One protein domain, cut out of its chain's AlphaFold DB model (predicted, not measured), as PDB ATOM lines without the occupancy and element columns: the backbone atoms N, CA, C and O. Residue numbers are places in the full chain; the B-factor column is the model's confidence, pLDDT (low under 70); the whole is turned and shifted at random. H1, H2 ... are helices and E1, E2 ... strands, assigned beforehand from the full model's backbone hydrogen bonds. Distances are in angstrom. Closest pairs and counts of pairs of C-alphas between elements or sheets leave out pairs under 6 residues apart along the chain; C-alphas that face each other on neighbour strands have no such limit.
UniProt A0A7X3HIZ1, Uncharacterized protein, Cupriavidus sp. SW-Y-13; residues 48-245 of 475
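This is residues 48 to 245 of the 475 residues of an uncharacterized protein of Cupriavidus sp. SW-Y-13 (UniProt A0A7X3HIZ1). Two four-stranded sheets, E1 to E4 and E5 to E8, form a twisted sandwich, with the sheet E1 E2 E3 E4 curled; a small third sheet, E9 to E11, sits beside the E5 edge. The short helix H1 lies near E4 and E8, and H2 lies past one end of the sandwich, only grazing it near E6. The printed part has 198 residues, with named elements in the order E1 E2 H1 H2 E3 E4 E5 E6 E7 E8 E9 E10 E11; the sheets run E1 E2 E3 E4, E5 E6 E7 E8 and E9 E10 E11, all antiparallel. The class is mixed, helices and strands, with under half of the residues in named elements. The whole is compact, with a radius of gyration of the C-alphas of 16.8 A and spans of 47 by 42 by 28 A.

Find C-alpha 148 at (24.308, 11.660, -35.425), where E5, residues 148 to 152, begins. E6, residues 158 to 168, 23.4 A, bends by 86 degrees at residue 165; E7 is residues 175 to 183, 25.2 A, and E8 191 to 194. In the other sheet, E1 is residues 66 to 69, starting at (30.736, 3.282, -38.248); E2, 72 to 80, 23.7 A, bends by 56 degrees at residue 77; E3 is 125 to 132, 21.2 A, and E4 138 to 144. H1 is residues 96 to 99, and H2 104 to 117, 20.3 A. E9 is residues 208 to 212, E10 218 to 222, and E11 232 to 235, ending at (24.893, 2.479, -16.521).

The sandwich, two sheets face to face, has best planes 24 degrees apart. E5 E6 E7 E8 is a meander, each strand the antiparallel neighbour of the one before; look for N 149 and O 161 at 2.8 A in the hairpin E5 and E6. In the other sheet, E2 and E3 bring N 75 and O 130 to 2.8 A. Between the sheets, the closest C-alphas of E1 and E5 are those of Thr 67 and Thr 151, 5.9 A. H1 is on the sheet E5 E6 E7 E8 at a height of 7.1 A, and only grazes E1 E2 E3 E4. H2 has 9 of 10 O i to N i+4 pairs within hydrogen-bond range; H1 is too short for one. E9 E10 E11 is a second meander, with N 209 and O 221 at 2.8 A; the closest C-alphas of E5 and E9 are those of Thr 151 and Val 210, 7.0 A.

The C-alphas farthest apart are those of Leu 135 and Gly 172, 50.8 A. The printed part has no cut; its long links are E2 to H1 and E8 to E9. Mean pLDDT of the printed part is 77.5, and 54 residues are under 70, among them 48 to 64, 80 to 92 and 113 to 124.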
ATOM      1  N   LYS A  48      26.950  -2.128 -53.653       64.50
ATOM      2  CA  LYS A  48      26.069  -1.277 -54.448       64.50
ATOM      3  C   LYS A  48      24.696  -1.298 -53.795       64.50
ATOM      4  O   LYS A  48      24.039  -2.335 -53.755       64.50
ATOM      5  N   GLY A  49      24.297  -0.163 -53.236       59.34
ATOM      6  CA  GLY A  49      22.989   0.025 -52.623       59.34
ATOM      7  C   GLY A  49      21.988   0.711 -53.544       59.34
ATOM      8  O   GLY A  49      22.334   1.204 -54.614       59.34
ATOM      9  N   ALA A  50      20.742   0.802 -53.081       52.31
ATOM     10  CA  ALA A  50      19.694   1.621 -53.690       52.31
ATOM     11  C   ALA A  50      19.887   3.117 -53.357       52.31
ATOM     12  O   ALA A  50      18.998   3.765 -52.806       52.31
ATOM     13  N   TRP A  51      21.072   3.656 -53.625       61.19
ATOM     14  CA  TRP A  51      21.339   5.089 -53.562       61.19
ATOM     15  C   TRP A  51      21.463   5.639 -54.984       61.19
ATOM     16  O   TRP A  51      22.015   4.987 -55.863       61.19
ATOM     17  N   ASP A  52      20.956   6.848 -55.215       56.03
ATOM     18  CA  ASP A  52      21.397   7.657 -56.358       56.03
ATOM     19  C   ASP A  52      22.868   8.040 -56.103       56.03
ATOM     20  O   ASP A  52      23.233   8.356 -54.965       56.03
ATOM     21  N   ASP A  53      23.722   8.045 -57.128       52.56
ATOM     22  CA  ASP A  53      25.121   8.500 -57.050       52.56
ATOM     23  C   ASP A  53      25.249   9.906 -56.431       52.56
ATOM     24  O   ASP A  53      26.281  10.275 -55.860       52.56
ATOM     25  N   LYS A  54      24.173  10.701 -56.489       55.34
ATOM     26  CA  LYS A  54      24.061  12.019 -55.851       55.34
ATOM     27  C   LYS A  54      23.706  11.974 -54.361       55.34
ATOM     28  O   LYS A  54      23.984  12.946 -53.655       55.34
ATOM     29  N   ALA A  55      23.105  10.888 -53.877       54.72
ATOM     30  CA  ALA A  55      22.603  10.741 -52.510       54.72
ATOM     31  C   ALA A  55      23.678  10.273 -51.519       54.72
ATOM     32  O   ALA A  55      23.573  10.571 -50.324       54.72
ATOM     33  N   LEU A  56      24.732   9.586 -51.984       61.22
ATOM     34  CA  LEU A  56      25.802   9.161 -51.085       61.22
ATOM     35  C   LEU A  56      26.580  10.383 -50.578       61.22
ATOM     36  O   LEU A  56      27.253  11.102 -51.325       61.22
ATOM     37  N   GLY A  57      26.419  10.653 -49.288       62.22
ATOM     38  CA  GLY A  57      26.994  11.806 -48.615       62.22
ATOM     39  C   GLY A  57      28.509  11.742 -48.442       62.22
ATOM     40  O   GLY A  57      29.174  10.795 -48.846       62.22
ATOM     41  N   TYR A  58      29.052  12.764 -47.794       68.25
ATOM     42  CA  TYR A  58      30.426  12.771 -47.298       68.25
ATOM     43  C   TYR A  58      30.445  12.289 -45.839       68.25
ATOM     44  O   TYR A  58      29.461  12.502 -45.126       68.25
ATOM     45  N   PRO A  59      31.530  11.665 -45.355       64.00
ATOM     46  CA  PRO A  59      31.676  11.305 -43.953       64.00
ATOM     47  C   PRO A  59      31.498  12.551 -43.098       64.00
ATOM     48  O   PRO A  59      32.040  13.622 -43.393       64.00
ATOM     49  N   ALA A  60      30.718  12.412 -42.034       59.66
ATOM     50  CA  ALA A  60      30.611  13.466 -41.048       59.66
ATOM     51  C   ALA A  60      31.962  13.645 -40.337       59.66
ATOM     52  O   ALA A  60      32.646  12.682 -39.989       59.66
ATOM     53  N   ILE A  61      32.351  14.899 -40.113       52.97
ATOM     54  CA  ILE A  61      33.461  15.225 -39.217       52.97
ATOM     55  C   ILE A  61      32.905  15.134 -37.794       52.97
ATOM     56  O   ILE A  61      31.948  15.836 -37.473       52.97
ATOM     57  N   GLY A  62      33.493  14.281 -36.957       59.72
ATOM     58  CA  GLY A  62      33.064  14.072 -35.576       59.72
ATOM     59  C   GLY A  62      33.238  12.621 -35.129       59.72
ATOM     60  O   GLY A  62      34.164  11.943 -35.586       59.72
ATOM     61  N   CYS A  63      32.337  12.190 -34.248       64.38
ATOM     62  CA  CYS A  63      32.203  10.840 -33.692       64.38
ATOM     63  C   CYS A  63      32.137   9.717 -34.749       64.38
ATOM     64  O   CYS A  63      31.924   9.962 -35.939       64.38
ATOM     65  N   SER A  64      32.304   8.470 -34.293       59.78
ATOM     66  CA  SER A  64      32.362   7.257 -35.120       59.78
ATOM     67  C   SER A  64      31.212   7.160 -36.129       59.78
ATOM     68  O   SER A  64      30.063   6.897 -35.778       59.78
ATOM     69  N   SER A  65      31.541   7.313 -37.413       71.06
ATOM     70  CA  SER A  65      30.625   7.136 -38.547       71.06
ATOM     71  C   SER A  65      30.401   5.668 -38.924       71.06
ATOM     72  O   SER A  65      29.728   5.413 -39.917       71.06
ATOM     73  N   LEU A  66      30.927   4.726 -38.133       84.38
ATOM     74  CA  LEU A  66      30.736   3.282 -38.248       84.38
ATOM     75  C   LEU A  66      30.275   2.701 -36.906       84.38
ATOM     76  O   LEU A  66      30.819   3.023 -35.850       84.38
ATOM     77  N   THR A  67      29.320   1.782 -36.954       88.06
ATOM     78  CA  THR A  67      28.907   0.937 -35.823       88.06
ATOM     79  C   THR A  67      28.538  -0.456 -36.336       88.06
ATOM     80  O   THR A  67      28.094  -0.583 -37.474       88.06
ATOM     81  N   LYS A  68      28.720  -1.510 -35.530       88.25
ATOM     82  CA  LYS A  68      28.476  -2.904 -35.939       88.25
ATOM     83  C   LYS A  68      27.625  -3.673 -34.932       88.25
ATOM     84  O   LYS A  68      27.797  -3.496 -33.733       88.25
ATOM     85  N   ILE A  69      26.779  -4.571 -35.438       87.75
ATOM     86  CA  ILE A  69      26.099  -5.624 -34.669       87.75
ATOM     87  C   ILE A  69      26.263  -6.932 -35.434       87.75
ATOM     88  O   ILE A  69      25.653  -7.120 -36.491       87.75
ATOM     89  N   GLY A  70      27.101  -7.830 -34.913       85.94
ATOM     90  CA  GLY A  70      27.537  -9.005 -35.665       85.94
ATOM     91  C   GLY A  70      28.115  -8.586 -37.022       85.94
ATOM     92  O   GLY A  70      28.999  -7.731 -37.097       85.94
ATOM     93  N   GLU A  71      27.568  -9.140 -38.102       86.94
ATOM     94  CA  GLU A  71      27.980  -8.823 -39.478       86.94
ATOM     95  C   GLU A  71      27.307  -7.569 -40.060       86.94
ATOM     96  O   GLU A  71      27.769  -7.036 -41.074       86.94
ATOM     97  N   THR A  72      26.244  -7.075 -39.414       89.94
ATOM     98  CA  THR A  72      25.517  -5.871 -39.838       89.94
ATOM     99  C   THR A  72      26.302  -4.619 -39.464       89.94
ATOM    100  O   THR A  72      26.792  -4.490 -38.341       89.94
ATOM    101  N   LYS A  73      26.400  -3.677 -40.400       90.12
ATOM    102  CA  LYS A  73      27.185  -2.445 -40.275       90.12
ATOM    103  C   LYS A  73      26.272  -1.241 -40.461       90.12
ATOM    104  O   LYS A  73      25.357  -1.276 -41.279       90.12
ATOM    105  N   TYR A  74      26.543  -0.173 -39.728       89.75
ATOM    106  CA  TYR A  74      25.821   1.090 -39.809       89.75
ATOM    107  C   TYR A  74      26.792   2.211 -40.123       89.75
ATOM    108  O   TYR A  74      27.825   2.320 -39.462       89.75
ATOM    109  N   PHE A  75      26.435   3.049 -41.091       87.25
ATOM    110  CA  PHE A  75      27.247   4.166 -41.552       87.25
ATOM    111  C   PHE A  75      26.477   5.475 -41.462       87.25
ATOM    112  O   PHE A  75      25.326   5.542 -41.892       87.25
ATOM    113  N   VAL A  76      27.117   6.527 -40.951       86.75
ATOM    114  CA  VAL A  76      26.537   7.879 -40.929       86.75
ATOM    115  C   VAL A  76      27.229   8.755 -41.965       86.75
ATOM    116  O   VAL A  76      28.418   9.054 -41.845       86.75
ATOM    117  N   LEU A  77      26.472   9.206 -42.965       82.62
ATOM    118  CA  LEU A  77      26.960  10.065 -44.048       82.62
ATOM    119  C   LEU A  77      26.147  11.357 -44.117       82.62
ATOM    120  O   LEU A  77      24.927  11.333 -43.999       82.62
ATOM    121  N   LYS A  78      26.801  12.492 -44.359       79.56
ATOM    122  CA  LYS A  78      26.136  13.776 -44.601       79.56
ATOM    123  C   LYS A  78      25.856  13.942 -46.093       79.56
ATOM    124  O   LYS A  78      26.775  14.207 -46.869       79.56
ATOM    125  N   GLY A  79      24.602  13.787 -46.501       74.12
ATOM    126  CA  GLY A  79      24.169  13.802 -47.903       74.12
ATOM    127  C   GLY A  79      22.869  14.575 -48.100       74.12
ATOM    128  O   GLY A  79      22.316  15.114 -47.149       74.12
ATOM    129  N   VAL A  80      22.380  14.663 -49.334       65.19
ATOM    130  CA  VAL A  80      21.074  15.279 -49.625       65.19
ATOM    131  C   VAL A  80      20.010  14.188 -49.536       65.19
ATOM    132  O   VAL A  80      20.139  13.165 -50.202       65.19
ATOM    133  N   ALA A  81      18.953  14.395 -48.747       57.31
ATOM    134  CA  ALA A  81      17.843  13.439 -48.615       57.31
ATOM    135  C   ALA A  81      16.804  13.549 -49.765       57.31
ATOM    136  O   ALA A  81      15.618  13.344 -49.542       57.31
ATOM    137  N   ASN A  82      17.283  13.839 -50.985       55.00
ATOM    138  CA  ASN A  82      16.598  14.231 -52.232       55.00
ATOM    139  C   ASN A  82      16.033  15.663 -52.319       55.00
ATOM    140  O   ASN A  82      15.122  16.061 -51.602       55.00
ATOM    141  N   HIS A  83      16.545  16.390 -53.316       41.88
ATOM    142  CA  HIS A  83      15.876  17.507 -53.975       41.88
ATOM    143  C   HIS A  83      15.157  16.906 -55.199       41.88
ATOM    144  O   HIS A  83      15.803  16.240 -56.004       41.88
ATOM    145  N   ASP A  84      13.844  17.116 -55.313       35.44
ATOM    146  CA  ASP A  84      13.024  16.988 -56.539       35.44
ATOM    147  C   ASP A  84      12.155  15.734 -56.745       35.44
ATOM    148  O   ASP A  84      11.385  15.711 -57.705       35.44
ATOM    149  N   ASN A  85      12.146  14.741 -55.848       35.81
ATOM    150  CA  ASN A  85      11.094  13.716 -55.895       35.81
ATOM    151  C   ASN A  85      10.690  13.208 -54.496       35.81
ATOM    152  O   ASN A  85      11.354  12.316 -53.961       35.81
ATOM    153  N   PRO A  86       9.620  13.756 -53.887       36.56
ATOM    154  CA  PRO A  86       9.100  13.281 -52.603       36.56
ATOM    155  C   PRO A  86       8.570  11.834 -52.648       36.56
ATOM    156  O   PRO A  86       8.406  11.244 -51.588       36.56
ATOM    157  N   ASP A  87       8.389  11.239 -53.837       36.66
ATOM    158  CA  ASP A  87       8.075   9.809 -54.009       36.66
ATOM    159  C   ASP A  87       9.328   8.908 -54.097       36.66
ATOM    160  O   ASP A  87       9.209   7.685 -54.122       36.66
ATOM    161  N   ALA A  88      10.539   9.483 -54.149       40.50
ATOM    162  CA  ALA A  88      11.807   8.744 -54.240       40.50
ATOM    163  C   ALA A  88      12.590   8.692 -52.918       40.50
ATOM    164  O   ALA A  88      13.769   8.332 -52.901       40.50
ATOM    165  N   THR A  89      11.968   9.036 -51.788       45.22
ATOM    166  CA  THR A  89      12.391   8.431 -50.521       45.22
ATOM    167  C   THR A  89      12.265   6.923 -50.684       45.22
ATOM    168  O   THR A  89      11.229   6.468 -51.158       45.22
ATOM    169  N   GLN A  90      13.245   6.125 -50.253       52.09
ATOM    170  CA  GLN A  90      12.861   4.803 -49.754       52.09
ATOM    171  C   GLN A  90      11.809   5.086 -48.667       52.09
ATOM    172  O   GLN A  90      12.175   5.717 -47.672       52.09
ATOM    173  N   PRO A  91      10.521   4.745 -48.868       51.72
ATOM    174  CA  PRO A  91       9.426   5.219 -48.013       51.72
ATOM    175  C   PRO A  91       9.543   4.752 -46.550       51.72
ATOM    176  O   PRO A  91       8.812   5.234 -45.692       51.72
ATOM    177  N   ASP A  92      10.506   3.876 -46.256       67.38
ATOM    178  CA  ASP A  92      10.688   3.216 -44.966       67.38
ATOM    179  C   ASP A  92      11.742   3.876 -44.050       67.38
ATOM    180  O   ASP A  92      11.925   3.430 -42.919       67.38
ATOM    181  N   ALA A  93      12.485   4.898 -44.500       82.56
ATOM    182  CA  ALA A  93      13.522   5.514 -43.663       82.56
ATOM    183  C   ALA A  93      12.915   6.470 -42.620       82.56
ATOM    184  O   ALA A  93      12.265   7.459 -42.963       82.56
ATOM    185  N   THR A  94      13.190   6.237 -41.334       89.81
ATOM    186  CA  THR A  94      12.620   7.064 -40.258       89.81
ATOM    187  C   THR A  94      13.305   8.432 -40.173       89.81
ATOM    188  O   THR A  94      14.528   8.531 -40.071       89.81
ATOM    189  N   GLN A  95      12.536   9.522 -40.167       90.19
ATOM    190  CA  GLN A  95      13.062  10.853 -39.846       90.19
ATOM    191  C   GLN A  95      13.117  11.012 -38.323       90.19
ATOM    192  O   GLN A  95      12.085  11.175 -37.690       90.19
ATOM    193  N   LEU A  96      14.303  10.980 -37.713       91.38
ATOM    194  CA  LEU A  96      14.427  10.964 -36.247       91.38
ATOM    195  C   LEU A  96      13.784  12.193 -35.577       91.38
ATOM    196  O   LEU A  96      13.202  12.085 -34.503       91.38
ATOM    197  N   GLU A  97      13.825  13.353 -36.242       89.38
ATOM    198  CA  GLU A  97      13.202  14.592 -35.754       89.38
ATOM    199  C   GLU A  97      11.675  14.501 -35.585       89.38
ATOM    200  O   GLU A  97      11.117  15.289 -34.832       89.38
ATOM    201  N   THR A  98      10.989  13.557 -36.246       89.75
ATOM    202  CA  THR A  98       9.521  13.419 -36.155       89.75
ATOM    203  C   THR A  98       9.064  12.602 -34.948       89.75
ATOM    204  O   THR A  98       7.872  12.566 -34.653       89.75
ATOM    205  N   LEU A  99       9.996  11.967 -34.231       91.00
ATOM    206  CA  LEU A  99       9.714  11.146 -33.050       91.00
ATOM    207  C   LEU A  99       9.693  11.959 -31.741       91.00
ATOM    208  O   LEU A  99       9.507  11.384 -30.670       91.00
ATOM    209  N   VAL A 100       9.929  13.273 -31.807       89.81
ATOM    210  CA  VAL A 100      10.092  14.165 -30.647       89.81
ATOM    211  C   VAL A 100       9.457  15.540 -30.881       89.81
ATOM    212  O   VAL A 100       9.273  15.964 -32.020       89.81
ATOM    213  N   ASP A 101       9.162  16.267 -29.796       87.88
ATOM    214  CA  ASP A 101       8.757  17.680 -29.855       87.88
ATOM    215  C   ASP A 101       9.993  18.590 -29.964       87.88
ATOM    216  O   ASP A 101      10.675  18.892 -28.976       87.88
ATOM    217  N   VAL A 102      10.318  18.982 -31.196       86.06
ATOM    218  CA  VAL A 102      11.498  19.794 -31.520       86.06
ATOM    219  C   VAL A 102      11.317  21.240 -31.052       86.06
ATOM    220  O   VAL A 102      10.281  21.876 -31.262       86.06
ATOM    221  N   HIS A 103      12.372  21.824 -30.483       84.69
ATOM    222  CA  HIS A 103      12.382  23.241 -30.131       84.69
ATOM    223  C   HIS A 103      12.516  24.135 -31.381       84.69
ATOM    224  O   HIS A 103      13.612  24.509 -31.811       84.69
ATOM    225  N   GLU A 104      11.372  24.523 -31.955       80.19
ATOM    226  CA  GLU A 104      11.299  25.206 -33.258       80.19
ATOM    227  C   GLU A 104      12.080  26.533 -33.318       80.19
ATOM    228  O   GLU A 104      12.647  26.868 -34.357       80.19
ATOM    229  N   LYS A 105      12.207  27.276 -32.207       78.31
ATOM    230  CA  LYS A 105      13.015  28.512 -32.184       78.31
ATOM    231  C   LYS A 105      14.511  28.238 -32.346       78.31
ATOM    232  O   LYS A 105      15.180  29.000 -33.043       78.31
ATOM    233  N   SER A 106      15.041  27.180 -31.719       71.06
ATOM    234  CA  SER A 106      16.446  26.788 -31.923       71.06
ATOM    235  C   SER A 106      16.661  26.363 -33.370       71.06
ATOM    236  O   SER A 106      17.573  26.850 -34.040       71.06
ATOM    237  N   ARG A 107      15.735  25.553 -33.897       73.44
ATOM    238  CA  ARG A 107      15.737  25.117 -35.295       73.44
ATOM    239  C   ARG A 107      15.756  26.298 -36.267       73.44
ATOM    240  O   ARG A 107      16.567  26.323 -37.192       73.44
ATOM    241  N   GLU A 108      14.905  27.300 -36.057       75.00
ATOM    242  CA  GLU A 108      14.837  28.490 -36.907       75.00
ATOM    243  C   GLU A 108      16.099  29.360 -36.788       75.00
ATOM    244  O   GLU A 108      16.644  29.805 -37.802       75.00
ATOM    245  N   ALA A 109      16.604  29.584 -35.571       70.62
ATOM    246  CA  ALA A 109      17.835  30.338 -35.346       70.62
ATOM    247  C   ALA A 109      19.039  29.676 -36.034       70.62
ATOM    248  O   ALA A 109      19.852  30.355 -36.662       70.62
ATOM    249  N   ARG A 110      19.116  28.345 -35.973       69.81
ATOM    250  CA  ARG A 110      20.181  27.546 -36.583       69.81
ATOM    251  C   ARG A 110      20.082  27.517 -38.103       69.81
ATOM    252  O   ARG A 110      21.093  27.725 -38.765       69.81
ATOM    253  N   ARG A 111      18.872  27.403 -38.664       70.75
ATOM    254  CA  ARG A 111      18.626  27.602 -40.106       70.75
ATOM    255  C   ARG A 111      19.095  28.980 -40.572       70.75
ATOM    256  O   ARG A 111      19.800  29.077 -41.567       70.75
ATOM    257  N   LYS A 112      18.774  30.048 -39.832       72.38
ATOM    258  CA  LYS A 112      19.237  31.414 -40.149       72.38
ATOM    259  C   LYS A 112      20.757  31.561 -40.047       72.38
ATOM    260  O   LYS A 112      21.348  32.271 -40.857       72.38
ATOM    261  N   PHE A 113      21.384  30.922 -39.057       66.44
ATOM    262  CA  PHE A 113      22.839  30.907 -38.912       66.44
ATOM    263  C   PHE A 113      23.500  30.185 -40.090       66.44
ATOM    264  O   PHE A 113      24.363  30.767 -40.742       66.44
ATOM    265  N   ASN A 114      23.052  28.970 -40.414       64.50
ATOM    266  CA  ASN A 114      23.592  28.179 -41.519       64.50
ATOM    267  C   ASN A 114      23.415  28.895 -42.860       64.50
ATOM    268  O   ASN A 114      24.412  29.123 -43.539       64.50
ATOM    269  N   ALA A 115      22.221  29.420 -43.157       63.41
ATOM    270  CA  ALA A 115      21.946  30.186 -44.375       63.41
ATOM    271  C   ALA A 115      22.874  31.405 -44.585       63.41
ATOM    272  O   ALA A 115      22.979  31.919 -45.699       63.41
ATOM    273  N   ARG A 116      23.549  31.895 -43.532       60.00
ATOM    274  CA  ARG A 116      24.518  33.001 -43.608       60.00
ATOM    275  C   ARG A 116      25.924  32.554 -44.025       60.00
ATOM    276  O   ARG A 116      26.669  33.366 -44.569       60.00
ATOM    277  N   PHE A 117      26.295  31.307 -43.743       54.84
ATOM    278  CA  PHE A 117      27.652  30.780 -43.931       54.84
ATOM    279  C   PHE A 117      27.727  29.623 -44.929       54.84
ATOM    280  O   PHE A 117      28.823  29.267 -45.359       54.84
ATOM    281  N   SER A 118      26.590  29.045 -45.310       55.69
ATOM    282  CA  SER A 118      26.513  27.915 -46.220       55.69
ATOM    283  C   SER A 118      25.831  28.293 -47.530       55.69
ATOM    284  O   SER A 118      25.007  29.205 -47.608       55.69
ATOM    285  N   SER A 119      26.188  27.590 -48.604       51.81
ATOM    286  CA  SER A 119      25.449  27.719 -49.859       51.81
ATOM    287  C   SER A 119      24.026  27.179 -49.668       51.81
ATOM    288  O   SER A 119      23.817  26.280 -48.856       51.81
ATOM    289  N   ARG A 120      23.050  27.655 -50.454       48.62
ATOM    290  CA  ARG A 120      21.655  27.154 -50.439       48.62
ATOM    291  C   ARG A 120      21.551  25.617 -50.539       48.62
ATOM    292  O   ARG A 120      20.561  25.061 -50.105       48.62
ATOM    293  N   LYS A 121      22.580  24.949 -51.085       50.78
ATOM    294  CA  LYS A 121      22.686  23.485 -51.235       50.78
ATOM    295  C   LYS A 121      23.100  22.733 -49.959       50.78
ATOM    296  O   LYS A 121      23.042  21.507 -49.953       50.78
ATOM    297  N   ASP A 122      23.588  23.419 -48.926       53.09
ATOM    298  CA  ASP A 122      23.975  22.798 -47.650       53.09
ATOM    299  C   ASP A 122      22.812  22.716 -46.652       53.09
ATOM    300  O   ASP A 122      22.839  21.831 -45.798       53.09
ATOM    301  N   ASP A 123      21.793  23.575 -46.779       55.28
ATOM    302  CA  ASP A 123      20.606  23.569 -45.907       55.28
ATOM    303  C   ASP A 123      19.723  22.321 -46.117       55.28
ATOM    304  O   ASP A 123      19.047  21.883 -45.188       55.28
ATOM    305  N   ASP A 124      19.785  21.693 -47.299       62.12
ATOM    306  CA  ASP A 124      19.058  20.449 -47.608       62.12
ATOM    307  C   ASP A 124      19.836  19.179 -47.232       62.12
ATOM    308  O   ASP A 124      19.358  18.053 -47.427       62.12
ATOM    309  N   ARG A 125      21.066  19.323 -46.714       70.75
ATOM    310  CA  ARG A 125      21.888  18.172 -46.340       70.75
ATOM    311  C   ARG A 125      21.472  17.636 -44.977       70.75
ATOM    312  O   ARG A 125      21.509  18.344 -43.977       70.75
ATOM    313  N   ARG A 126      21.169  16.343 -44.939       80.44
ATOM    314  CA  ARG A 126      20.844  15.573 -43.738       80.44
ATOM    315  C   ARG A 126      21.946  14.567 -43.429       80.44
ATOM    316  O   ARG A 126      22.734  14.178 -44.291       80.44
ATOM    317  N   PHE A 127      21.979  14.125 -42.183       85.50
ATOM    318  CA  PHE A 127      22.718  12.946 -41.761       85.50
ATOM    319  C   PHE A 127      21.878  11.717 -42.085       85.50
ATOM    320  O   PHE A 127      20.719  11.622 -41.688       85.50
ATOM    321  N   LEU A 128      22.461  10.808 -42.851       86.31
ATOM    322  CA  LEU A 128      21.842   9.608 -43.389       86.31
ATOM    323  C   LEU A 128      22.456   8.401 -42.684       86.31
ATOM    324  O   LEU A 128      23.678   8.238 -42.714       86.31
ATOM    325  N   VAL A 129      21.619   7.579 -42.053       88.94
ATOM    326  CA  VAL A 129      22.028   6.344 -41.376       88.94
ATOM    327  C   VAL A 129      21.764   5.174 -42.315       88.94
ATOM    328  O   VAL A 129      20.617   4.788 -42.544       88.94
ATOM    329  N   TRP A 130      22.835   4.615 -42.861       87.25
ATOM    330  CA  TRP A 130      22.808   3.486 -43.783       87.25
ATOM    331  C   TRP A 130      23.098   2.191 -43.042       87.25
ATOM    332  O   TRP A 130      24.086   2.114 -42.318       87.25
ATOM    333  N   ARG A 131      22.278   1.167 -43.254       89.44
ATOM    334  CA  ARG A 131      22.510  -0.202 -42.788       89.44
ATOM    335  C   ARG A 131      23.019  -1.045 -43.948       89.44
ATOM    336  O   ARG A 131      22.383  -1.055 -44.995       89.44
ATOM    337  N   VAL A 132      24.111  -1.769 -43.735       87.81
ATOM    338  CA  VAL A 132      24.605  -2.830 -44.619       87.81
ATOM    339  C   VAL A 132      24.444  -4.150 -43.881       87.81
ATOM    340  O   VAL A 132      25.013  -4.319 -42.799       87.81
ATOM    341  N   ASP A 133      23.632  -5.056 -44.414       87.38
ATOM    342  CA  ASP A 133      23.423  -6.367 -43.798       87.38
ATOM    343  C   ASP A 133      24.562  -7.360 -44.105       87.38
ATOM    344  O   ASP A 133      25.579  -7.013 -44.707       87.38
ATOM    345  N   ALA A 134      24.410  -8.599 -43.630       85.00
ATOM    346  CA  ALA A 134      25.388  -9.671 -43.817       85.00
ATOM    347  C   ALA A 134      25.615 -10.048 -45.293       85.00
ATOM    348  O   ALA A 134      26.698 -10.500 -45.648       85.00
ATOM    349  N   LEU A 135      24.612  -9.849 -46.151       84.06
ATOM    350  CA  LEU A 135      24.672 -10.155 -47.581       84.06
ATOM    351  C   LEU A 135      25.158  -8.953 -48.408       84.06
ATOM    352  O   LEU A 135      25.199  -9.026 -49.635       84.06
ATOM    353  N   GLY A 136      25.504  -7.841 -47.751       78.94
ATOM    354  CA  GLY A 136      25.942  -6.614 -48.407       78.94
ATOM    355  C   GLY A 136      24.797  -5.744 -48.928       78.94
ATOM    356  O   GLY A 136      25.058  -4.769 -49.637       78.94
ATOM    357  N   TYR A 137      23.534  -6.038 -48.588       82.25
ATOM    358  CA  TYR A 137      22.417  -5.181 -48.983       82.25
ATOM    359  C   TYR A 137      22.409  -3.901 -48.164       82.25
ATOM    360  O   TYR A 137      22.450  -3.924 -46.930       82.25
ATOM    361  N   VAL A 138      22.300  -2.774 -48.868       81.19
ATOM    362  CA  VAL A 138      22.311  -1.452 -48.248       81.19
ATOM    363  C   VAL A 138      20.912  -0.841 -48.226       81.19
ATOM    364  O   VAL A 138      20.265  -0.715 -49.268       81.19
ATOM    365  N   LYS A 139      20.465  -0.416 -47.041       83.62
ATOM    366  CA  LYS A 139      19.176   0.251 -46.803       83.62
ATOM    367  C   LYS A 139      19.385   1.544 -46.017       83.62
ATOM    368  O   LYS A 139      20.139   1.557 -45.042       83.62
ATOM    369  N   LEU A 140      18.704   2.621 -46.405       85.06
ATOM    370  CA  LEU A 140      18.610   3.817 -45.570       85.06
ATOM    371  C   LEU A 140      17.593   3.543 -44.457       85.06
ATOM    372  O   LEU A 140      16.433   3.263 -44.742       85.06
ATOM    373  N   VAL A 141      18.024   3.596 -43.198       89.44
ATOM    374  CA  VAL A 141      17.168   3.238 -42.049       89.44
ATOM    375  C   VAL A 141      16.718   4.449 -41.239       89.44
ATOM    376  O   VAL A 141      15.632   4.438 -40.665       89.44
ATOM    377  N   ALA A 142      17.508   5.525 -41.231       90.50
ATOM    378  CA  ALA A 142      17.118   6.766 -40.577       90.50
ATOM    379  C   ALA A 142      17.751   8.002 -41.220       90.50
ATOM    380  O   ALA A 142      18.800   7.933 -41.864       90.50
ATOM    381  N   THR A 143      17.128   9.158 -40.996       89.25
ATOM    382  CA  THR A 143      17.688  10.468 -41.336       89.25
ATOM    383  C   THR A 143      17.573  11.436 -40.164       89.25
ATOM    384  O   THR A 143      16.642  11.360 -39.363       89.25
ATOM    385  N   SER A 144      18.513  12.372 -40.075       87.62
ATOM    386  CA  SER A 144      18.526  13.427 -39.064       87.62
ATOM    387  C   SER A 144      18.949  14.759 -39.685       87.62
ATOM    388  O   SER A 144      19.888  14.786 -40.483       87.62
ATOM    389  N   PRO A 145      18.304  15.882 -39.333       82.69
ATOM    390  CA  PRO A 145      18.781  17.215 -39.716       82.69
ATOM    391  C   PRO A 145      20.096  17.596 -39.012       82.69
ATOM    392  O   PRO A 145      20.815  18.477 -39.472       82.69
ATOM    393  N   GLU A 146      20.416  16.933 -37.901       84.75
ATOM    394  CA  GLU A 146      21.527  17.256 -37.005       84.75
ATOM    395  C   GLU A 146      22.525  16.100 -36.903       84.75
ATOM    396  O   GLU A 146      22.174  14.957 -37.206       84.75
ATOM    397  N   ASN A 147      23.759  16.391 -36.462       84.69
ATOM    398  CA  ASN A 147      24.821  15.387 -36.285       84.69
ATOM    399  C   ASN A 147      24.291  14.143 -35.556       84.69
ATOM    400  O   ASN A 147      23.583  14.285 -34.558       84.69
ATOM    401  N   VAL A 148      24.682  12.951 -36.020       87.25
ATOM    402  CA  VAL A 148      24.308  11.660 -35.425       87.25
ATOM    403  C   VAL A 148      25.556  10.854 -35.095       87.25
ATOM    404  O   VAL A 148      26.394  10.636 -35.967       87.25
ATOM    405  N   CYS A 149      25.637  10.369 -33.859       88.25
ATOM    406  CA  CYS A 149      26.666   9.449 -33.396       88.25
ATOM    407  C   CYS A 149      26.041   8.116 -33.020       88.25
ATOM    408  O   CYS A 149      25.234   8.035 -32.089       88.25
ATOM    409  N   MET A 150      26.445   7.072 -33.732       89.50
ATOM    410  CA  MET A 150      25.923   5.728 -33.536       89.50
ATOM    411  C   MET A 150      26.698   4.990 -32.441       89.50
ATOM    412  O   MET A 150      27.892   5.227 -32.244       89.50
ATOM    413  N   THR A 151      26.011   4.118 -31.711       89.38
ATOM    414  CA  THR A 151      26.625   3.149 -30.794       89.38
ATOM    415  C   THR A 151      25.807   1.871 -30.807       89.38
ATOM    416  O   THR A 151      24.584   1.923 -30.699       89.38
ATOM    417  N   ALA A 152      26.471   0.725 -30.933       89.44
ATOM    418  CA  ALA A 152      25.830  -0.571 -30.782       89.44
ATOM    419  C   ALA A 152      25.950  -1.041 -29.341       89.44
ATOM    420  O   ALA A 152      26.987  -0.882 -28.696       89.44
ATOM    421  N   THR A 153      24.875  -1.646 -28.875       88.50
ATOM    422  CA  THR A 153      24.833  -2.374 -27.616       88.50
ATOM    423  C   THR A 153      25.225  -3.839 -27.837       88.50
ATOM    424  O   THR A 153      25.034  -4.369 -28.939       88.50
ATOM    425  N   PRO A 154      25.739  -4.532 -26.810       86.62
ATOM    426  CA  PRO A 154      26.072  -5.949 -26.917       86.62
ATOM    427  C   PRO A 154      24.868  -6.873 -27.166       86.62
ATOM    428  O   PRO A 154      25.045  -7.949 -27.731       86.62
ATOM    429  N   ASP A 155      23.655  -6.473 -26.772       84.94
ATOM    430  CA  ASP A 155      22.399  -7.194 -27.032       84.94
ATOM    431  C   ASP A 155      21.851  -6.974 -28.452       84.94
ATOM    432  O   ASP A 155      20.888  -7.624 -28.852       84.94
ATOM    433  N   GLY A 156      22.490  -6.110 -29.247       88.31
ATOM    434  CA  GLY A 156      22.144  -5.897 -30.650       88.31
ATOM    435  C   GLY A 156      21.150  -4.764 -30.906       88.31
ATOM    436  O   GLY A 156      20.695  -4.610 -32.040       88.31
ATOM    437  N   ALA A 157      20.852  -3.937 -29.904       89.62
ATOM    438  CA  ALA A 157      20.223  -2.636 -30.103       89.62
ATOM    439  C   ALA A 157      21.239  -1.586 -30.590       89.62
ATOM    440  O   ALA A 157      22.445  -1.693 -30.339       89.62
ATOM    441  N   ILE A 158      20.753  -0.534 -31.243       91.62
ATOM    442  CA  ILE A 158      21.537   0.638 -31.648       91.62
ATOM    443  C   ILE A 158      20.987   1.909 -31.016       91.62
ATOM    444  O   ILE A 158      19.776   2.111 -30.949       91.62
ATOM    445  N   TYR A 159      21.895   2.794 -30.619       91.38
ATOM    446  CA  TYR A 159      21.587   4.157 -30.222       91.38
ATOM    447  C   TYR A 159      22.070   5.151 -31.279       91.38
ATOM    448  O   TYR A 159      23.194   5.044 -31.770       91.38
ATOM    449  N   ALA A 160      21.241   6.149 -31.574       91.94
ATOM    450  CA  ALA A 160      21.579   7.327 -32.361       91.94
ATOM    451  C   ALA A 160      21.567   8.554 -31.442       91.94
ATOM    452  O   ALA A 160      20.508   9.049 -31.058       91.94
ATOM    453  N   ARG A 161      22.748   9.044 -31.062       91.25
ATOM    454  CA  ARG A 161      22.911  10.249 -30.237       91.25
ATOM    455  C   ARG A 161      22.946  11.466 -31.153       91.25
ATOM    456  O   ARG A 161      23.806  11.524 -32.031       91.25
ATOM    457  N   THR A 162      22.021  12.410 -30.985       89.44
ATOM    458  CA  THR A 162      21.848  13.510 -31.948       89.44
ATOM    459  C   THR A 162      21.988  14.889 -31.324       89.44
ATOM    460  O   THR A 162      21.878  15.044 -30.113       89.44
ATOM    461  N   ASN A 163      22.178  15.912 -32.160       86.75
ATOM    462  CA  ASN A 163      22.078  17.311 -31.736       86.75
ATOM    463  C   ASN A 163      20.696  17.936 -32.008       86.75
ATOM    464  O   ASN A 163      20.598  19.149 -32.175       86.75
ATOM    465  N   ILE A 164      19.633  17.125 -32.053       87.12
ATOM    466  CA  ILE A 164      18.254  17.620 -32.152       87.12
ATOM    467  C   ILE A 164      17.833  18.185 -30.792       87.12
ATOM    468  O   ILE A 164      17.731  17.431 -29.826       87.12
ATOM    469  N   ASP A 165      17.585  19.495 -30.738       86.50
ATOM    470  CA  ASP A 165      17.069  20.182 -29.552       86.50
ATOM    471  C   ASP A 165      15.577  19.873 -29.354       86.50
ATOM    472  O   ASP A 165      14.752  20.157 -30.230       86.50
ATOM    473  N   ILE A 166      15.213  19.356 -28.184       84.69
ATOM    474  CA  ILE A 166      13.833  19.023 -27.810       84.69
ATOM    475  C   ILE A 166      13.362  19.838 -26.611       84.69
ATOM    476  O   ILE A 166      14.165  20.271 -25.780       84.69
ATOM    477  N   ARG A 167      12.044  20.017 -26.508       79.94
ATOM    478  CA  ARG A 167      11.396  20.607 -25.334       79.94
ATOM    479  C   ARG A 167      11.098  19.543 -24.288       79.94
ATOM    480  O   ARG A 167      10.461  18.537 -24.583       79.94
ATOM    481  N   LEU A 168      11.491  19.813 -23.050       72.12
ATOM    482  CA  LEU A 168      11.036  19.076 -21.877       72.12
ATOM    483  C   LEU A 168      10.028  19.947 -21.119       72.12
ATOM    484  O   LEU A 168      10.375  21.009 -20.602       72.12
ATOM    485  N   ASN A 169       8.772  19.498 -21.067       60.47
ATOM    486  CA  ASN A 169       7.702  20.143 -20.305       60.47
ATOM    487  C   ASN A 169       7.593  19.507 -18.914       60.47
ATOM    488  O   ASN A 169       6.595  18.868 -18.590       60.47
ATOM    489  N   GLU A 170       8.620  19.679 -18.084       56.34
ATOM    490  CA  GLU A 170       8.587  19.245 -16.686       56.34
ATOM    491  C   GLU A 170       8.647  20.466 -15.761       56.34
ATOM    492  O   GLU A 170       9.588  21.257 -15.799       56.34
ATOM    493  N   GLY A 171       7.614  20.649 -14.930       51.62
ATOM    494  CA  GLY A 171       7.658  21.603 -13.814       51.62
ATOM    495  C   GLY A 171       7.450  23.090 -14.144       51.62
ATOM    496  O   GLY A 171       7.823  23.935 -13.337       51.62
ATOM    497  N   GLY A 172       6.832  23.440 -15.278       46.62
ATOM    498  CA  GLY A 172       6.357  24.813 -15.538       46.62
ATOM    499  C   GLY A 172       7.386  25.794 -16.119       46.62
ATOM    500  O   GLY A 172       7.072  26.976 -16.257       46.62
ATOM    501  N   GLY A 173       8.576  25.321 -16.508       58.59
ATOM    502  CA  GLY A 173       9.549  26.066 -17.313       58.59
ATOM    503  C   GLY A 173      10.003  25.258 -18.533       58.59
ATOM    504  O   GLY A 173      10.186  24.050 -18.432       58.59
ATOM    505  N   GLU A 174      10.182  25.917 -19.684       60.72
ATOM    506  CA  GLU A 174      10.718  25.290 -20.902       60.72
ATOM    507  C   GLU A 174      12.192  24.922 -20.675       60.72
ATOM    508  O   GLU A 174      13.039  25.800 -20.484       60.72
ATOM    509  N   ARG A 175      12.500  23.622 -20.674       67.00
ATOM    510  CA  ARG A 175      13.871  23.099 -20.616       67.00
ATOM    511  C   ARG A 175      14.249  22.482 -21.957       67.00
ATOM    512  O   ARG A 175      13.405  21.894 -22.631       67.00
ATOM    513  N   LEU A 176      15.518  22.625 -22.334       71.44
ATOM    514  CA  LEU A 176      16.064  22.056 -23.564       71.44
ATOM    515  C   LEU A 176      16.955  20.861 -23.240       71.44
ATOM    516  O   LEU A 176      17.771  20.919 -22.320       71.44
ATOM    517  N   SER A 177      16.811  19.804 -24.030       77.25
ATOM    518  CA  SER A 177      17.708  18.649 -24.040       77.25
ATOM    519  C   SER A 177      17.994  18.241 -25.481       77.25
ATOM    520  O   SER A 177      17.294  18.657 -26.402       77.25
ATOM    521  N   TYR A 178      19.003  17.401 -25.674       85.12
ATOM    522  CA  TYR A 178      19.261  16.745 -26.950       85.12
ATOM    523  C   TYR A 178      18.574  15.386 -27.020       85.12
ATOM    524  O   TYR A 178      18.401  14.725 -25.995       85.12
ATOM    525  N   ALA A 179      18.179  14.963 -28.220       88.38
ATOM    526  CA  ALA A 179      17.533  13.672 -28.417       88.38
ATOM    527  C   ALA A 179      18.543  12.537 -28.639       88.38
ATOM    528  O   ALA A 179      19.448  12.630 -29.479       88.38
ATOM    529  N   VAL A 180      18.341  11.435 -27.921       90.81
ATOM    530  CA  VAL A 180      18.920  10.127 -28.237       90.81
ATOM    531  C   VAL A 180      17.782   9.254 -28.757       90.81
ATOM    532  O   VAL A 180      16.645   9.380 -28.317       90.81
ATOM    533  N   PHE A 181      18.059   8.386 -29.719       92.69
ATOM    534  CA  PHE A 181      17.082   7.426 -30.229       92.69
ATOM    535  C   PHE A 181      17.620   6.017 -30.067       92.69
ATOM    536  O   PHE A 181      18.827   5.812 -30.189       92.69
ATOM    537  N   ARG A 182      16.737   5.057 -29.806       92.50
ATOM    538  CA  ARG A 182      17.063   3.634 -29.691       92.50
ATOM    539  C   ARG A 182      16.264   2.839 -30.716       92.50
ATOM    540  O   ARG A 182      15.084   3.117 -30.936       92.50
ATOM    541  N   SER A 183      16.908   1.843 -31.307       93.44
ATOM    542  CA  SER A 183      16.262   0.796 -32.093       93.44
ATOM    543  C   SER A 183      16.741  -0.569 -31.605       93.44
ATOM    544  O   SER A 183      17.944  -0.811 -31.514       93.44
ATOM    545  N   ASP A 184      15.794  -1.448 -31.288       91.81
ATOM    546  CA  ASP A 184      16.042  -2.813 -30.803       91.81
ATOM    547  C   ASP A 184      15.980  -3.864 -31.926       91.81
ATOM    548  O   ASP A 184      16.231  -5.046 -31.707       91.81
ATOM    549  N   ASP A 185      15.659  -3.442 -33.147       91.00
ATOM    550  CA  ASP A 185      15.403  -4.303 -34.300       91.00
ATOM    551  C   ASP A 185      16.254  -3.910 -35.508       91.00
ATOM    552  O   ASP A 185      15.825  -3.952 -36.660       91.00
ATOM    553  N   LYS A 186      17.510  -3.543 -35.236       87.50
ATOM    554  CA  LYS A 186      18.505  -3.236 -36.270       87.50
ATOM    555  C   LYS A 186      18.126  -2.037 -37.155       87.50
ATOM    556  O   LYS A 186      18.510  -1.980 -38.323       87.50
ATOM    557  N   GLY A 187      17.407  -1.061 -36.612       89.50
ATOM    558  CA  GLY A 187      17.079   0.203 -37.269       89.50
ATOM    559  C   GLY A 187      15.774   0.208 -38.058       89.50
ATOM    560  O   GLY A 187      15.529   1.197 -38.745       89.50
ATOM    561  N   ASP A 188      14.958  -0.847 -37.997       89.25
ATOM    562  CA  ASP A 188      13.665  -0.857 -38.691       89.25
ATOM    563  C   ASP A 188      12.610  -0.026 -37.933       89.25
ATOM    564  O   ASP A 188      11.836   0.687 -38.570       89.25
ATOM    565  N   HIS A 189      12.644  -0.006 -36.596       92.94
ATOM    566  CA  HIS A 189      11.837   0.892 -35.769       92.94
ATOM    567  C   HIS A 189      12.703   1.689 -34.792       92.94
ATOM    568  O   HIS A 189      13.605   1.159 -34.139       92.94
ATOM    569  N   TRP A 190      12.392   2.978 -34.658       94.50
ATOM    570  CA  TRP A 190      13.104   3.909 -33.788       94.50
ATOM    571  C   TRP A 190      12.170   4.508 -32.748       94.50
ATOM    572  O   TRP A 190      11.021   4.841 -33.033       94.50
ATOM    573  N   SER A 191      12.696   4.690 -31.545       92.88
ATOM    574  CA  SER A 191      12.002   5.341 -30.440       92.88
ATOM    575  C   SER A 191      12.899   6.386 -29.792       92.88
ATOM    576  O   SER A 191      14.127   6.276 -29.822       92.88
ATOM    577  N   TYR A 192      12.285   7.425 -29.229       91.00
ATOM    578  CA  TYR A 192      12.997   8.403 -28.418       91.00
ATOM    579  C   TYR A 192      13.508   7.763 -27.121       91.00
ATOM    580  O   TYR A 192      12.780   7.040 -26.440       91.00
ATOM    581  N   HIS A 193      14.750   8.079 -26.771       86.69
ATOM    582  CA  HIS A 193      15.406   7.720 -25.523       86.69
ATOM    583  C   HIS A 193      15.975   8.979 -24.865       86.69
ATOM    584  O   HIS A 193      16.544   9.849 -25.528       86.69
ATOM    585  N   SER A 194      15.838   9.094 -23.545       78.19
ATOM    586  CA  SER A 194      16.328  10.275 -22.834       78.19
ATOM    587  C   SER A 194      17.855  10.367 -22.888       78.19
ATOM    588  O   SER A 194      18.565   9.387 -22.665       78.19
ATOM    589  N   ALA A 195      18.365  11.573 -23.140       73.19
ATOM    590  CA  ALA A 195      19.790  11.888 -23.120       73.19
ATOM    591  C   ALA A 195      20.256  12.390 -21.746       73.19
ATOM    592  O   ALA A 195      21.188  13.182 -21.678       73.19
ATOM    593  N   ALA A 196      19.591  12.000 -20.656       73.19
ATOM    594  CA  ALA A 196      19.911  12.541 -19.341       73.19
ATOM    595  C   ALA A 196      21.367  12.247 -18.921       73.19
ATOM    596  O   ALA A 196      21.993  13.061 -18.264       73.19
ATOM    597  N   TRP A 197      21.964  11.111 -19.308       81.75
ATOM    598  CA  TRP A 197      23.330  10.723 -18.890       81.75
ATOM    599  C   TRP A 197      23.603  10.923 -17.378       81.75
ATOM    600  O   TRP A 197      24.746  11.109 -16.979       81.75
ATOM    601  N   GLY A 198      22.570  10.886 -16.527       75.56
ATOM    602  CA  GLY A 198      22.658  11.119 -15.082       75.56
ATOM    603  C   GLY A 198      22.308  12.541 -14.616       75.56
ATOM    604  O   GLY A 198      22.176  12.740 -13.415       75.56
ATOM    605  N   GLU A 199      22.087  13.495 -15.523       75.44
ATOM    606  CA  GLU A 199      21.653  14.870 -15.240       75.44
ATOM    607  C   GLU A 199      20.447  15.301 -16.093       75.44
ATOM    608  O   GLU A 199      20.167  14.765 -17.160       75.44
ATOM    609  N   GLU A 200      19.710  16.316 -15.643       64.19
ATOM    610  CA  GLU A 200      18.491  16.771 -16.330       64.19
ATOM    611  C   GLU A 200      18.756  17.548 -17.636       64.19
ATOM    612  O   GLU A 200      17.839  17.725 -18.436       64.19
ATOM    613  N   SER A 201      19.982  18.035 -17.877       66.88
ATOM    614  CA  SER A 201      20.305  18.806 -19.084       66.88
ATOM    615  C   SER A 201      21.725  18.562 -19.573       66.88
ATOM    616  O   SER A 201      22.687  18.784 -18.839       66.88
ATOM    617  N   VAL A 202      21.855  18.222 -20.851       69.19
ATOM    618  CA  VAL A 202      23.139  18.061 -21.534       69.19
ATOM    619  C   VAL A 202      23.243  19.006 -22.724       69.19
ATOM    620  O   VAL A 202      22.233  19.300 -23.354       69.19
ATOM    621  N   SER A 203      24.446  19.505 -23.036       72.50
ATOM    622  CA  SER A 203      24.619  20.534 -24.083       72.50
ATOM    623  C   SER A 203      24.948  20.024 -25.497       72.50
ATOM    624  O   SER A 203      24.984  20.827 -26.423       72.50
ATOM    625  N   SER A 204      25.194  18.721 -25.680       82.06
ATOM    626  CA  SER A 204      25.248  18.034 -26.983       82.06
ATOM    627  C   SER A 204      25.295  16.513 -26.782       82.06
ATOM    628  O   SER A 204      26.287  15.975 -26.300       82.06
ATOM    629  N   ALA A 205      24.248  15.760 -27.147       85.50
ATOM    630  CA  ALA A 205      24.307  14.298 -26.985       85.50
ATOM    631  C   ALA A 205      25.330  13.651 -27.939       85.50
ATOM    632  O   ALA A 205      25.871  12.591 -27.632       85.50
ATOM    633  N   SER A 206      25.634  14.296 -29.072       83.56
ATOM    634  CA  SER A 206      26.612  13.796 -30.041       83.56
ATOM    635  C   SER A 206      28.074  13.926 -29.575       83.56
ATOM    636  O   SER A 206      28.947  13.335 -30.197       83.56
ATOM    637  N   SER A 207      28.381  14.728 -28.548       81.06
ATOM    638  CA  SER A 207      29.752  14.888 -28.018       81.06
ATOM    639  C   SER A 207      30.072  13.978 -26.828       81.06
ATOM    640  O   SER A 207      31.164  14.037 -26.268       81.06
ATOM    641  N   VAL A 208      29.110  13.167 -26.391       86.69
ATOM    642  CA  VAL A 208      29.312  12.185 -25.322       86.69
ATOM    643  C   VAL A 208      29.730  10.877 -25.964       86.69
ATOM    644  O   VAL A 208      28.967  10.350 -26.767       86.69
ATOM    645  N   GLU A 209      30.893  10.339 -25.607       88.50
ATOM    646  CA  GLU A 209      31.319   9.000 -26.013       88.50
ATOM    647  C   GLU A 209      30.675   7.932 -25.136       88.50
ATOM    648  O   GLU A 209      30.498   8.145 -23.939       88.50
ATOM    649  N   VAL A 210      30.313   6.793 -25.734       90.06
ATOM    650  CA  VAL A 210      29.635   5.687 -25.046       90.06
ATOM    651  C   VAL A 210      30.378   4.387 -25.309       90.06
ATOM    652  O   VAL A 210      30.565   3.999 -26.462       90.06
ATOM    653  N   VAL A 211      30.776   3.706 -24.236       90.19
ATOM    654  CA  VAL A 211      31.557   2.466 -24.279       90.19
ATOM    655  C   VAL A 211      30.869   1.399 -23.440       90.19
ATOM    656  O   VAL A 211      30.607   1.603 -22.258       90.19
ATOM    657  N   PHE A 212      30.608   0.241 -24.039       89.19
ATOM    658  CA  PHE A 212      30.107  -0.935 -23.330       89.19
ATOM    659  C   PHE A 212      31.287  -1.781 -22.857       89.19
ATOM    660  O   PHE A 212      32.113  -2.194 -23.671       89.19
ATOM    661  N   SER A 213      31.381  -2.018 -21.548       88.12
ATOM    662  CA  SER A 213      32.417  -2.883 -20.969       88.12
ATOM    663  C   SER A 213      31.985  -4.348 -20.911       88.12
ATOM    664  O   SER A 213      32.828  -5.237 -20.966       88.12
ATOM    665  N   ASP A 214      30.679  -4.607 -20.814       87.31
ATOM    666  CA  ASP A 214      30.076  -5.937 -20.932       87.31
ATOM    667  C   ASP A 214      28.596  -5.825 -21.357       87.31
ATOM    668  O   ASP A 214      28.137  -4.749 -21.736       87.31
ATOM    669  N   LEU A 215      27.845  -6.936 -21.296       87.56
ATOM    670  CA  LEU A 215      26.424  -7.021 -21.675       87.56
ATOM    671  C   LEU A 215      25.485  -6.084 -20.894       87.56
ATOM    672  O   LEU A 215      24.327  -5.939 -21.282       87.56
ATOM    673  N   THR A 216      25.938  -5.510 -19.781       86.62
ATOM    674  CA  THR A 216      25.125  -4.707 -18.857       86.62
ATOM    675  C   THR A 216      25.736  -3.342 -18.581       86.62
ATOM    676  O   THR A 216      25.016  -2.344 -18.539       86.62
ATOM    677  N   ASN A 217      27.057  -3.296 -18.428       90.38
ATOM    678  CA  ASN A 217      27.796  -2.122 -18.019       90.38
ATOM    679  C   ASN A 217      28.135  -1.239 -19.218       90.38
ATOM    680  O   ASN A 217      28.798  -1.670 -20.168       90.38
ATOM    681  N   ALA A 218      27.715   0.019 -19.134       92.25
ATOM    682  CA  ALA A 218      28.025   1.047 -20.110       92.25
ATOM    683  C   ALA A 218      28.548   2.311 -19.429       92.25
ATOM    684  O   ALA A 218      28.158   2.666 -18.318       92.25
ATOM    685  N   TRP A 219      29.423   3.002 -20.139       93.25
ATOM    686  CA  TRP A 219      30.109   4.200 -19.697       93.25
ATOM    687  C   TRP A 219      29.831   5.314 -20.682       93.25
ATOM    688  O   TRP A 219      29.936   5.097 -21.885       93.25
ATOM    689  N   ALA A 220      29.499   6.492 -20.174       91.69
ATOM    690  CA  ALA A 220      29.328   7.702 -20.954       91.69
ATOM    691  C   ALA A 220      30.310   8.750 -20.438       91.69
ATOM    692  O   ALA A 220      30.389   8.967 -19.233       91.69
ATOM    693  N   TYR A 221      31.073   9.394 -21.312       90.44
ATOM    694  CA  TYR A 221      32.011  10.441 -20.902       90.44
ATOM    695  C   TYR A 221      32.123  11.529 -21.963       90.44
ATOM    696  O   TYR A 221      31.951  11.285 -23.157       90.44
ATOM    697  N   ARG A 222      32.420  12.755 -21.529       85.38
ATOM    698  CA  ARG A 222      32.610  13.893 -22.436       85.38
ATOM    699  C   ARG A 222      34.016  13.854 -23.035       85.38
ATOM    700  O   ARG A 222      35.008  13.890 -22.305       85.38
ATOM    701  N   ASP A 223      34.136  13.790 -24.355       76.00
ATOM    702  CA  ASP A 223      35.447  13.713 -25.011       76.00
ATOM    703  C   ASP A 223      36.287  14.988 -24.794       76.00
ATOM    704  O   ASP A 223      37.505  14.914 -24.645       76.00
ATOM    705  N   THR A 224      35.620  16.140 -24.691       76.19
ATOM    706  CA  THR A 224      36.187  17.485 -24.567       76.19
ATOM    707  C   THR A 224      35.478  18.307 -23.484       76.19
ATOM    708  O   THR A 224      34.405  17.957 -22.999       76.19
ATOM    709  N   ASN A 225      36.075  19.440 -23.095       69.88
ATOM    710  CA  ASN A 225      35.487  20.396 -22.136       69.88
ATOM    711  C   ASN A 225      34.673  21.512 -22.812       69.88
ATOM    712  O   ASN A 225      34.410  22.542 -22.196       69.88
ATOM    713  N   PHE A 226      34.340  21.364 -24.098       70.50
ATOM    714  CA  PHE A 226      33.588  22.392 -24.821       70.50
ATOM    715  C   PHE A 226      32.113  22.425 -24.400       70.50
ATOM    716  O   PHE A 226      31.485  23.481 -24.384       70.50
ATOM    717  N   PHE A 227      31.582  21.264 -24.034       71.50
ATOM    718  CA  PHE A 227      30.178  21.048 -23.732       71.50
ATOM    719  C   PHE A 227      29.983  20.749 -22.239       71.50
ATOM    720  O   PHE A 227      30.793  20.061 -21.615       71.50
ATOM    721  N   LYS A 228      28.898  21.268 -21.659       73.75
ATOM    722  CA  LYS A 228      28.485  21.017 -20.278       73.75
ATOM    723  C   LYS A 228      27.798  19.648 -20.191       73.75
ATOM    724  O   LYS A 228      26.641  19.493 -20.585       73.75
ATOM    725  N   HIS A 229      28.554  18.676 -19.700       76.50
ATOM    726  CA  HIS A 229      28.149  17.301 -19.409       76.50
ATOM    727  C   HIS A 229      28.846  16.846 -18.133       76.50
ATOM    728  O   HIS A 229      29.937  17.362 -17.871       76.50
ATOM    729  N   PRO A 230      28.329  15.833 -17.421       83.94
ATOM    730  CA  PRO A 230      29.127  15.089 -16.458       83.94
ATOM    731  C   PRO A 230      30.461  14.644 -17.067       83.94
ATOM    732  O   PRO A 230      30.532  14.296 -18.251       83.94
ATOM    733  N   ALA A 231      31.535  14.657 -16.273       86.62
ATOM    734  CA  ALA A 231      32.831  14.146 -16.727       86.62
ATOM    735  C   ALA A 231      32.722  12.671 -17.144       86.62
ATOM    736  O   ALA A 231      33.264  12.270 -18.177       86.62
ATOM    737  N   MET A 232      31.967  11.900 -16.360       92.25
ATOM    738  CA  MET A 232      31.689  10.493 -16.587       92.25
ATOM    739  C   MET A 232      30.379  10.080 -15.910       92.25
ATOM    740  O   MET A 232      30.084  10.506 -14.794       92.25
ATOM    741  N   SER A 233      29.657   9.181 -16.567       92.56
ATOM    742  CA  SER A 233      28.468   8.516 -16.053       92.56
ATOM    743  C   SER A 233      28.515   7.024 -16.360       92.56
ATOM    744  O   SER A 233      29.115   6.588 -17.346       92.56
ATOM    745  N   HIS A 234      27.853   6.235 -15.525       93.31
ATOM    746  CA  HIS A 234      27.808   4.780 -15.610       93.31
ATOM    747  C   HIS A 234      26.366   4.274 -15.645       93.31
ATOM    748  O   HIS A 234      25.467   4.851 -15.030       93.31
ATOM    749  N   SER A 235      26.155   3.195 -16.387       91.94
ATOM    750  CA  SER A 235      24.893   2.479 -16.521       91.94
ATOM    751  C   SER A 235      25.126   0.988 -16.290       91.94
ATOM    752  O   SER A 235      26.109   0.434 -16.775       91.94
ATOM    753  N   MET A 236      24.196   0.340 -15.584       91.19
ATOM    754  CA  MET A 236      24.174  -1.116 -15.344       91.19
ATOM    755  C   MET A 236      23.046  -1.826 -16.105       91.19
ATOM    756  O   MET A 236      22.759  -2.995 -15.862       91.19
ATOM    757  N   ASP A 237      22.357  -1.112 -16.991       89.25
ATOM    758  CA  ASP A 237      21.157  -1.571 -17.690       89.25
ATOM    759  C   ASP A 237      21.218  -1.235 -19.185       89.25
ATOM    760  O   ASP A 237      20.226  -0.828 -19.794       89.25
ATOM    761  N   GLN A 238      22.400  -1.420 -19.784       84.69
ATOM    762  CA  GLN A 238      22.634  -1.241 -21.223       84.69
ATOM    763  C   GLN A 238      22.387   0.197 -21.711       84.69
ATOM    764  O   GLN A 238      21.886   0.436 -22.817       84.69
ATOM    765  N   GLY A 239      22.719   1.177 -20.874       86.56
ATOM    766  CA  GLY A 239      22.553   2.596 -21.174       86.56
ATOM    767  C   GLY A 239      21.116   3.102 -21.064       86.56
ATOM    768  O   GLY A 239      20.811   4.177 -21.593       86.56
ATOM    769  N   ARG A 240      20.214   2.350 -20.414       84.38
ATOM    770  CA  ARG A 240      18.827   2.790 -20.215       84.38
ATOM    771  C   ARG A 240      18.728   3.844 -19.118       84.38
ATOM    772  O   ARG A 240      18.060   4.855 -19.317       84.38
ATOM    773  N   THR A 241      19.432   3.645 -18.009       88.12
ATOM    774  CA  THR A 241      19.573   4.601 -16.911       88.12
ATOM    775  C   THR A 241      21.041   4.884 -16.633       88.12
ATOM    776  O   THR A 241      21.906   4.028 -16.802       88.12
ATOM    777  N   TRP A 242      21.328   6.116 -16.219       89.50
ATOM    778  CA  TRP A 242      22.685   6.624 -16.043       89.50
ATOM    779  C   TRP A 242      22.832   7.262 -14.667       89.50
ATOM    780  O   TRP A 242      21.914   7.927 -14.188       89.50
ATOM    781  N   ARG A 243      23.996   7.077 -14.046       91.06
ATOM    782  CA  ARG A 243      24.388   7.711 -12.784       91.06
ATOM    783  C   ARG A 243      25.726   8.410 -12.968       91.06
ATOM    784  O   ARG A 243      26.644   7.813 -13.526       91.06
ATOM    785  N   VAL A 244      25.829   9.652 -12.507       91.62
ATOM    786  CA  VAL A 244      27.080  10.418 -12.550       91.62
ATOM    787  C   VAL A 244      28.111   9.785 -11.619       91.62
ATOM    788  O   VAL A 244      27.781   9.359 -10.511       91.62
ATOM    789  N   VAL A 245      29.365   9.729 -12.067       92.25
ATOM    790  CA  VAL A 245      30.505   9.343 -11.230       92.25
ATOM    791  C   VAL A 245      31.185  10.614 -10.717       92.25
ATOM    792  O   VAL A 245      32.171  11.086 -11.283       92.25
TER     793      VAL A 245